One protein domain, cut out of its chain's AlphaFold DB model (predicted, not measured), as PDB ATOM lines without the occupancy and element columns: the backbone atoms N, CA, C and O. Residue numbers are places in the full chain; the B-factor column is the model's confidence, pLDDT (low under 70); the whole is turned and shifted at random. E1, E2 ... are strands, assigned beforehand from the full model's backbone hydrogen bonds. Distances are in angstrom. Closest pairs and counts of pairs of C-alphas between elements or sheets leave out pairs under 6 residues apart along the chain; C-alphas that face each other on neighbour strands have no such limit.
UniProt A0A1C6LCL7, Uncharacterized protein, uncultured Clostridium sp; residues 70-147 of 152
ATOM      1  N   ASP A  70     178.458 188.252  87.379       92.62
ATOM      2  CA  ASP A  70     179.046 189.146  86.383       92.62
ATOM      3  C   ASP A  70     180.453 188.692  85.975       92.62
ATOM      4  O   ASP A  70     181.155 188.027  86.738       92.62
ATOM      5  N   TYR A  71     180.880 189.081  84.775       91.75
ATOM      6  CA  TYR A  71     182.209 188.788  84.249       91.75
ATOM      7  C   TYR A  71     182.958 190.071  83.940       91.75
ATOM      8  O   TYR A  71     182.452 190.959  83.249       91.75
ATOM      9  N   LYS A  72     184.206 190.135  84.393       91.69
ATOM     10  CA  LYS A  72     185.096 191.262  84.138       91.69
ATOM     11  C   LYS A  72     186.398 190.763  83.553       91.69
ATOM     12  O   LYS A  72     186.918 189.717  83.939       91.69
ATOM     13  N   TYR A  73     186.906 191.540  82.611       92.38
ATOM     14  CA  TYR A  73     187.974 191.120  81.728       92.38
ATOM     15  C   TYR A  73     189.138 192.097  81.793       92.38
ATOM     16  O   TYR A  73     188.945 193.313  81.785       92.38
ATOM     17  N   ASN A  74     190.343 191.544  81.802       93.31
ATOM     18  CA  ASN A  74     191.589 192.265  81.616       93.31
ATOM     19  C   ASN A  74     192.334 191.634  80.439       93.31
ATOM     20  O   ASN A  74     192.506 190.414  80.399       93.31
ATOM     21  N   ASN A  75     192.720 192.452  79.457       91.62
ATOM     22  CA  ASN A  75     193.457 192.012  78.265       91.62
ATOM     23  C   ASN A  75     192.901 190.719  77.611       91.62
ATOM     24  O   ASN A  75     193.641 189.824  77.215       91.62
ATOM     25  N   SER A  76     191.575 190.586  77.546       91.62
ATOM     26  CA  SER A  76     190.910 189.379  77.040       91.62
ATOM     27  C   SER A  76     190.205 189.650  75.717       91.62
ATOM     28  O   SER A  76     189.934 190.802  75.378       91.62
ATOM     29  N   HIS A  77     189.889 188.584  74.987       90.38
ATOM     30  CA  HIS A  77     189.292 188.668  73.659       90.38
ATOM     31  C   HIS A  77     188.011 187.833  73.580       90.38
ATOM     32  O   HIS A  77     187.910 186.757  74.172       90.38
ATOM     33  N   SER A  78     187.024 188.337  72.847       87.25
ATOM     34  CA  SER A  78     185.808 187.632  72.465       87.25
ATOM     35  C   SER A  78     185.952 187.039  71.068       87.25
ATOM     36  O   SER A  78     186.852 187.378  70.299       87.25
ATOM     37  N   TYR A  79     185.075 186.098  70.741       84.75
ATOM     38  CA  TYR A  79     185.033 185.553  69.396       84.75
ATOM     39  C   TYR A  79     184.373 186.568  68.460       84.75
ATOM     40  O   TYR A  79     183.192 186.881  68.631       84.75
ATOM     41  N   THR A  80     185.109 187.016  67.443       80.94
ATOM     42  CA  THR A  80     184.553 187.772  66.316       80.94
ATOM     43  C   THR A  80     184.263 186.806  65.163       80.94
ATOM     44  O   THR A  80     185.195 186.201  64.626       80.94
ATOM     45  N   PRO A  81     182.991 186.612  64.763       78.81
ATOM     46  CA  PRO A  81     182.666 185.789  63.605       78.81
ATOM     47  C   PRO A  81     183.341 186.301  62.319       78.81
ATOM     48  O   PRO A  81     183.416 187.515  62.119       78.81
ATOM     49  N   PRO A  82     183.778 185.407  61.409       78.38
ATOM     50  CA  PRO A  82     184.329 185.811  60.118       78.38
ATOM     51  C   PRO A  82     183.375 186.737  59.354       78.38
ATOM     52  O   PRO A  82     182.177 186.462  59.278       78.38
ATOM     53  N   GLY A  83     183.911 187.809  58.770       79.94
ATOM     54  CA  GLY A  83     183.134 188.794  58.006       79.94
ATOM     55  C   GLY A  83     182.541 189.937  58.836       79.94
ATOM     56  O   GLY A  83     181.958 190.849  58.257       79.94
ATOM     57  N   LEU A  84     182.711 189.925  60.163       78.38
ATOM     58  CA  LEU A  84     182.471 191.091  61.013       78.38
ATOM     59  C   LEU A  84     183.799 191.799  61.285       78.38
ATOM     60  O   LEU A  84     184.700 191.216  61.885       78.38
ATOM     61  N   ASP A  85     183.904 193.056  60.864       74.69
ATOM     62  CA  ASP A  85     185.056 193.914  61.154       74.69
ATOM     63  C   ASP A  85     184.870 194.562  62.536       74.69
ATOM     64  O   ASP A  85     184.516 195.733  62.672       74.69
ATOM     65  N   ALA A  86     184.959 193.736  63.581       76.56
ATOM     66  CA  ALA A  86     184.771 194.149  64.966       76.56
ATOM     67  C   ALA A  86     186.007 193.811  65.801       76.56
ATOM     68  O   ALA A  86     186.538 192.699  65.719       76.56
ATOM     69  N   ASP A  87     186.426 194.762  66.640       80.19
ATOM     70  CA  ASP A  87     187.498 194.532  67.602       80.19
ATOM     71  C   ASP A  87     187.099 193.391  68.547       80.19
ATOM     72  O   ASP A  87     186.083 193.445  69.242       80.19
ATOM     73  N   SER A  88     187.907 192.333  68.528       84.69
ATOM     74  CA  SER A  88     187.733 191.178  69.407       84.69
ATOM     75  C   SER A  88     188.126 191.496  70.847       84.69
ATOM     76  O   SER A  88     187.755 190.757  71.757       84.69
ATOM     77  N   LYS A  89     188.867 192.580  71.095       88.00
ATOM     78  CA  LYS A  89     189.297 192.956  72.436       88.00
ATOM     79  C   LYS A  89     188.092 193.322  73.295       88.00
ATOM     80  O   LYS A  89     187.314 194.223  72.987       88.00
ATOM     81  N   LEU A  90     187.953 192.620  74.415       87.00
ATOM     82  CA  LEU A  90     186.907 192.916  75.379       87.00
ATOM     83  C   LEU A  90     187.222 194.229  76.105       87.00
ATOM     84  O   LEU A  90     188.371 194.457  76.500       87.00
ATOM     85  N   PRO A  91     186.211 195.088  76.311       82.88
ATOM     86  CA  PRO A  91     186.393 196.333  77.030       82.88
ATOM     87  C   PRO A  91     186.812 196.054  78.472       82.88
ATOM     88  O   PRO A  91     186.200 195.259  79.192       82.88
ATOM     89  N   GLN A  92     187.858 196.753  78.894       83.69
ATOM     90  CA  GLN A  92     188.309 196.744  80.268       83.69
ATOM     91  C   GLN A  92     187.584 197.845  81.027       83.69
ATOM     92  O   GLN A  92     187.882 199.026  80.865       83.69
ATOM     93  N   TYR A  93     186.618 197.445  81.845       81.62
ATOM     94  CA  TYR A  93     185.916 198.387  82.705       81.62
ATOM     95  C   TYR A  93     186.635 198.561  84.043       81.62
ATOM     96  O   TYR A  93     186.678 199.677  84.535       81.62
ATOM     97  N   ILE A  94     187.247 197.496  84.585       84.88
ATOM     98  CA  ILE A  94     187.910 197.478  85.900       84.88
ATOM     99  C   ILE A  94     189.410 197.747  85.789       84.88
ATOM    100  O   ILE A  94     190.070 197.212  84.895       84.88
ATOM    101  N   ASP A  95     189.945 198.524  86.738       86.69
ATOM    102  CA  ASP A  95     191.384 198.769  86.860       86.69
ATOM    103  C   ASP A  95     192.168 197.436  86.938       86.69
ATOM    104  O   ASP A  95     191.812 196.560  87.738       86.69
ATOM    105  N   PRO A  96     193.229 197.252  86.128       87.44
ATOM    106  CA  PRO A  96     194.041 196.038  86.142       87.44
ATOM    107  C   PRO A  96     194.562 195.633  87.532       87.44
ATOM    108  O   PRO A  96     194.848 194.456  87.737       87.44
ATOM    109  N   ILE A  97     194.677 196.565  88.488       88.69
ATOM    110  CA  ILE A  97     195.151 196.290  89.853       88.69
ATOM    111  C   ILE A  97     194.271 195.292  90.616       88.69
ATOM    112  O   ILE A  97     194.760 194.608  91.514       88.69
ATOM    113  N   PHE A  98     192.986 195.185  90.259       87.50
ATOM    114  CA  PHE A  98     192.056 194.237  90.875       87.50
ATOM    115  C   PHE A  98     192.203 192.811  90.328       87.50
ATOM    116  O   PHE A  98     191.624 191.879  90.886       87.50
ATOM    117  N   PHE A  99     192.975 192.622  89.256       91.88
ATOM    118  CA  PHE A  99     193.248 191.313  88.676       91.88
ATOM    119  C   PHE A  99     194.541 190.729  89.259       91.88
ATOM    120  O   PHE A  99     195.503 191.458  89.522       91.88
ATOM    121  N   PRO A 100     194.609 189.405  89.461       91.12
ATOM    122  CA  PRO A 100     195.793 188.793  90.033       91.12
ATOM    123  C   PRO A 100     196.949 188.800  89.031       91.12
ATOM    124  O   PRO A 100     196.785 188.525  87.842       91.12
ATOM    125  N   LYS A 101     198.157 189.075  89.529       91.25
ATOM    126  CA  LYS A 101     199.375 189.155  88.702       91.25
ATOM    127  C   LYS A 101     199.733 187.832  88.021       91.25
ATOM    128  O   LYS A 101     200.341 187.845  86.955       91.25
ATOM    129  N   ASP A 102     199.368 186.709  88.635       93.25
ATOM    130  CA  ASP A 102     199.568 185.364  88.088       93.25
ATOM    131  C   ASP A 102     198.514 184.975  87.038       93.25
ATOM    132  O   ASP A 102     198.586 183.882  86.479       93.25
ATOM    133  N   LYS A 103     197.566 185.880  86.745       89.75
ATOM    134  CA  LYS A 103     196.493 185.717  85.757       89.75
ATOM    135  C   LYS A 103     195.513 184.591  86.098       89.75
ATOM    136  O   LYS A 103     194.771 184.140  85.227       89.75
ATOM    137  N   SER A 104     195.486 184.144  87.354       92.81
ATOM    138  CA  SER A 104     194.484 183.195  87.833       92.81
ATOM    139  C   SER A 104     193.062 183.753  87.686       92.81
ATOM    140  O   SER A 104     192.823 184.963  87.677       92.81
ATOM    141  N   THR A 105     192.092 182.850  87.536       94.56
ATOM    142  CA  THR A 105     190.674 183.224  87.568       94.56
ATOM    143  C   THR A 105     190.229 183.376  89.015       94.56
ATOM    144  O   THR A 105     190.429 182.464  89.817       94.56
ATOM    145  N   ILE A 106     189.588 184.499  89.338       94.06
ATOM    146  CA  ILE A 106     189.063 184.762  90.683       94.06
ATOM    147  C   ILE A 106     187.543 184.771  90.645       94.06
ATOM    148  O   ILE A 106     186.948 185.414  89.785       94.06
ATOM    149  N   LEU A 107     186.928 184.111  91.626       94.81
ATOM    150  CA  LEU A 107     185.523 184.288  91.973       94.81
ATOM    151  C   LEU A 107     185.426 185.146  93.237       94.81
ATOM    152  O   LEU A 107     185.903 184.750  94.299       94.81
ATOM    153  N   ILE A 108     184.775 186.298  93.128       92.81
ATOM    154  CA  ILE A 108     184.499 187.199  94.247       92.81
ATOM    155  C   ILE A 108     183.029 187.052  94.625       92.81
ATOM    156  O   ILE A 108     182.146 187.186  93.777       92.81
ATOM    157  N   LYS A 109     182.754 186.795  95.906       95.00
ATOM    158  CA  LYS A 109     181.404 186.916  96.463       95.00
ATOM    159  C   LYS A 109     181.169 188.372  96.848       95.00
ATOM    160  O   LYS A 109     181.932 188.918  97.635       95.00
ATOM    161  N   LEU A 110     180.119 188.985  96.317       93.31
ATOM    162  CA  LEU A 110     179.829 190.403  96.518       93.31
ATOM    163  C   LEU A 110     178.924 190.642  97.727       93.31
ATOM    164  O   LEU A 110     179.079 191.637  98.417       93.31
ATOM    165  N   ASN A 111     177.992 189.736  98.020       92.62
ATOM    166  CA  ASN A 111     176.921 189.957  98.998       92.62
ATOM    167  C   ASN A 111     177.133 189.231 100.344       92.62
ATOM    168  O   ASN A 111     176.180 188.731 100.942       92.62
ATOM    169  N   TYR A 112     178.378 189.116 100.814       92.56
ATOM    170  CA  TYR A 112     178.653 188.578 102.152       92.56
ATOM    171  C   TYR A 112     178.300 189.594 103.255       92.56
ATOM    172  O   TYR A 112     178.053 190.775 102.991       92.56
ATOM    173  N   GLU A 113     178.227 189.121 104.498       93.25
ATOM    174  CA  GLU A 113     177.948 189.962 105.665       93.25
ATOM    175  C   GLU A 113     179.023 191.050 105.815       93.25
ATOM    176  O   GLU A 113     180.212 190.756 105.728       93.25
ATOM    177  N   ASN A 114     178.613 192.307 106.014       90.19
ATOM    178  CA  ASN A 114     179.511 193.473 106.064       90.19
ATOM    179  C   ASN A 114     180.353 193.683 104.792       90.19
ATOM    180  O   ASN A 114     181.441 194.257 104.842       90.19
ATOM    181  N   SER A 115     179.864 193.213 103.640       90.44
ATOM    182  CA  SER A 115     180.526 193.477 102.368       90.44
ATOM    183  C   SER A 115     180.610 194.971 102.071       90.44
ATOM    184  O   SER A 115     179.617 195.697 102.127       90.44
ATOM    185  N   ILE A 116     181.795 195.407 101.648       87.94
ATOM    186  CA  ILE A 116     182.037 196.776 101.177       87.94
ATOM    187  C   ILE A 116     181.182 197.127  99.948       87.94
ATOM    188  O   ILE A 116     180.938 198.301  99.674       87.94
ATOM    189  N   TYR A 117     180.705 196.111  99.222       90.25
ATOM    190  CA  TYR A 117     179.940 196.278  97.991       90.25
ATOM    191  C   TYR A 117     178.452 196.586  98.225       90.25
ATOM    192  O   TYR A 117     177.726 196.864  97.273       90.25
ATOM    193  N   HIS A 118     177.991 196.563  99.485       89.31
ATOM    194  CA  HIS A 118     176.650 197.043  99.855       89.31
ATOM    195  C   HIS A 118     176.516 198.563  99.740       89.31
ATOM    196  O   HIS A 118     175.410 199.069  99.579       89.31
ATOM    197  N   GLU A 119     177.630 199.291  99.802       86.88
ATOM    198  CA  GLU A 119     177.647 200.758  99.772       86.88
ATOM    199  C   GLU A 119     178.278 201.319  98.492       86.88
ATOM    200  O   GLU A 119     178.019 202.466  98.109       86.88
ATOM    201  N   LYS A 120     179.134 200.522  97.842       84.69
ATOM    202  CA  LYS A 120     179.991 200.955  96.739       84.69
ATOM    203  C   LYS A 120     180.039 199.921  95.620       84.69
ATOM    204  O   LYS A 120     179.898 198.725  95.867       84.69
ATOM    205  N   ASP A 121     180.295 200.369  94.397       84.75
ATOM    206  CA  ASP A 121     180.700 199.456  93.325       84.75
ATOM    207  C   ASP A 121     182.177 199.040  93.475       84.75
ATOM    208  O   ASP A 121     182.889 199.427  94.409       84.75
ATOM    209  N   ILE A 122     182.662 198.245  92.522       81.50
ATOM    210  CA  ILE A 122     184.068 197.832  92.461       81.50
ATOM    211  C   ILE A 122     185.051 198.991  92.217       81.50
ATOM    212  O   ILE A 122     186.239 198.850  92.495       81.50
ATOM    213  N   TYR A 123     184.570 200.149  91.761       79.12
ATOM    214  CA  TYR A 123     185.350 201.384  91.622       79.12
ATOM    215  C   TYR A 123     185.299 202.255  92.874       79.12
ATOM    216  O   TYR A 123     185.794 203.380  92.865       79.12
ATOM    217  N   LEU A 124     184.700 201.748  93.955       78.69
ATOM    218  CA  LEU A 124     184.470 202.475  95.193       78.69
ATOM    219  C   LEU A 124     183.557 203.701  95.017       78.69
ATOM    220  O   LEU A 124     183.532 204.564  95.901       78.69
ATOM    221  N   ASN A 125     182.783 203.772  93.928       82.50
ATOM    222  CA  ASN A 125     181.819 204.845  93.731       82.50
ATOM    223  C   ASN A 125     180.656 204.656  94.711       82.50
ATOM    224  O   ASN A 125     179.991 203.613  94.688       82.50
ATOM    225  N   PRO A 126     180.373 205.656  95.561       74.00
ATOM    226  CA  PRO A 126     179.230 205.591  96.456       74.00
ATOM    227  C   PRO A 126     177.921 205.682  95.654       74.00
ATOM    228  O   PRO A 126     177.838 206.427  94.676       74.00
ATOM    229  N   ASN A 127     176.878 204.985  96.119       75.50
ATOM    230  CA  ASN A 127     175.504 204.992  95.573       75.50
ATOM    231  C   ASN A 127     175.241 204.137  94.319       75.50
ATOM    232  O   ASN A 127     174.185 204.286  93.702       75.50
ATOM    233  N   ASN A 128     176.145 203.229  93.954       77.12
ATOM    234  CA  ASN A 128     175.899 202.238  92.901       77.12
ATOM    235  C   ASN A 128     176.237 200.821  93.398       77.12
ATOM    236  O   ASN A 128     177.230 200.243  92.971       77.12
ATOM    237  N   PRO A 129     175.494 200.279  94.373       81.38
ATOM    238  CA  PRO A 129     175.879 199.034  95.029       81.38
ATOM    239  C   PRO A 129     175.769 197.838  94.072       81.38
ATOM    240  O   PRO A 129     174.685 197.446  93.635       81.38
ATOM    241  N   GLU A 130     176.910 197.219  93.771       83.06
ATOM    242  CA  GLU A 130     177.009 196.106  92.814       83.06
ATOM    243  C   GLU A 130     176.171 194.891  93.258       83.06
ATOM    244  O   GLU A 130     175.607 194.168  92.432       83.06
ATOM    245  N   VAL A 131     176.036 194.704  94.578       88.12
ATOM    246  CA  VAL A 131     175.290 193.600  95.213       88.12
ATOM    247  C   VAL A 131     173.811 193.565  94.854       88.12
ATOM    248  O   VAL A 131     173.167 192.525  94.984       88.12
ATOM    249  N   GLU A 132     173.255 194.695  94.427       88.06
ATOM    250  CA  GLU A 132     171.868 194.758  93.996       88.06
ATOM    251  C   GLU A 132     171.672 194.084  92.635       88.06
ATOM    252  O   GLU A 132     170.595 193.570  92.342       88.06
ATOM    253  N   CYS A 133     172.712 194.075  91.799       89.06
ATOM    254  CA  CYS A 133     172.669 193.498  90.463       89.06
ATOM    255  C   CYS A 133     173.197 192.062  90.436       89.06
ATOM    256  O   CYS A 133     172.623 191.241  89.720       89.06
ATOM    257  N   TYR A 134     174.245 191.757  91.206       92.88
ATOM    258  CA  TYR A 134     174.970 190.486  91.138       92.88
ATOM    259  C   TYR A 134     175.398 190.002  92.526       92.88
ATOM    260  O   TYR A 134     175.838 190.789  93.360       92.88
ATOM    261  N   GLN A 135     175.333 188.690  92.783       95.19
ATOM    262  CA  GLN A 135     175.888 188.122  94.023       95.19
ATOM    263  C   GLN A 135     177.359 187.738  93.891       95.19
ATOM    264  O   GLN A 135     178.065 187.680  94.900       95.19
ATOM    265  N   TYR A 136     177.821 187.460  92.672       95.56
ATOM    266  CA  TYR A 136     179.199 187.071  92.400       95.56
ATOM    267  C   TYR A 136     179.764 187.804  91.191       95.56
ATOM    268  O   TYR A 136     179.032 188.239  90.304       95.56
ATOM    269  N   MET A 137     181.088 187.863  91.138       93.88
ATOM    270  CA  MET A 137     181.841 188.369  90.002       93.88
ATOM    271  C   MET A 137     183.011 187.442  89.699       93.88
ATOM    272  O   MET A 137     183.704 187.001  90.617       93.88
ATOM    273  N   ILE A 138     183.240 187.162  88.422       94.50
ATOM    274  CA  ILE A 138     184.399 186.412  87.949       94.50
ATOM    275  C   ILE A 138     185.355 187.376  87.248       94.50
ATOM    276  O   ILE A 138     184.962 188.093  86.325       94.50
ATOM    277  N   LEU A 139     186.615 187.377  87.682       94.12
ATOM    278  CA  LEU A 139     187.694 188.144  87.063       94.12
ATOM    279  C   LEU A 139     188.532 187.229  86.171       94.12
ATOM    280  O   LEU A 139     189.081 186.230  86.640       94.12
ATOM    281  N   LEU A 140     188.641 187.588  84.893       93.75
ATOM    282  CA  LEU A 140     189.385 186.853  83.874       93.75
ATOM    283  C   LEU A 140     190.481 187.738  83.278       93.75
ATOM    284  O   LEU A 140     190.221 188.869  82.870       93.75
ATOM    285  N   SER A 141     191.703 187.212  83.210       93.81
ATOM    286  CA  SER A 141     192.843 187.869  82.562       93.81
ATOM    287  C   SER A 141     193.339 187.043  81.389       93.81
ATOM    288  O   SER A 141     193.337 185.817  81.463       93.81
ATOM    289  N   ASP A 142     193.793 187.712  80.329       91.31
ATOM    290  CA  ASP A 142     194.450 187.102  79.164       91.31
ATOM    291  C   ASP A 142     193.658 185.962  78.498       91.31
ATOM    292  O   ASP A 142     194.222 185.136  77.772       91.31
ATOM    293  N   SER A 143     192.335 185.921  78.701       88.88
ATOM    294  CA  SER A 143     191.493 184.906  78.082       88.88
ATOM    295  C   SER A 143     191.491 185.125  76.580       88.88
ATOM    296  O   SER A 143     191.028 186.155  76.082       88.88
ATOM    297  N   GLN A 144     191.980 184.127  75.853       85.25
ATOM    298  CA  GLN A 144     191.727 184.037  74.427       85.25
ATOM    299  C   GLN A 144     190.272 183.620  74.228       85.25
ATOM    300  O   GLN A 144     189.718 182.856  75.024       85.25
ATOM    301  N   ALA A 145     189.644 184.151  73.185       79.06
ATOM    302  CA  ALA A 145     188.317 183.714  72.794       79.06
ATOM    303  C   ALA A 145     188.317 182.201  72.549       79.06
ATOM    304  O   ALA A 145     189.339 181.626  72.163       79.06
ATOM    305  N   ALA A 146     187.164 181.556  72.728       71.31
ATOM    306  CA  ALA A 146     187.022 180.180  72.284       71.31
ATOM    307  C   ALA A 146     187.377 180.109  70.791       71.31
ATOM    308  O   ALA A 146     186.736 180.752  69.954       71.31
ATOM    309  N   ASN A 147     188.402 179.322  70.461       62.56
ATOM    310  CA  ASN A 147     188.619 178.915  69.084       62.56
ATOM    311  C   ASN A 147     187.372 178.150  68.640       62.56
ATOM    312  O   ASN A 147     186.791 177.382  69.411       62.56
TER     313      ASN A 147
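What this domain is: This is residues 70 to 147 of the 152 residues of an uncharacterized protein of uncultured Clostridium sp (UniProt A0A1C6LCL7). Little regular structure is present: a small ribbon of three strands, E1, E3 and E2 side by side, with long loops that reach out to opposite ends, to Gly 83 and to Asn 114. The printed part has 78 residues, with no named helix and E1, E2, E3 in chain order. The mixed sheet, order E1, E3, E2, is all strand in class, with 15 residues in named elements. The whole is loose, radius of gyration of the C-alphas 14.5 A, and elongated, 47 by 26 by 18 A.

How they stand to each other: E1, residues 70 to 74, is parallel to E3, residues 136 to 141, at 20 degrees; N 72 and O 138 are 2.9 A apart, within hydrogen-bond range. E2, residues 106 to 109, is antiparallel to E3 at 163 degrees, a hairpin; N 108 and O 137 are 2.8 A apart, within hydrogen-bond range. Edge strands E1 and E2 are apart.

Where its parts are: E1 begins at C-alpha 70 (179.046, 189.146, 86.383) and is 13.8 A long. E2 is 9.8 A long. E3, 16.8 A, ends at C-alpha 141 (192.843, 187.869, 82.562).

The domain as a whole: The C-alphas farthest apart, Gly 83 and Asn 114, are 48.4 A apart. Both links are long, and the printed part has no cut. Residue 147 alone is under pLDDT 70.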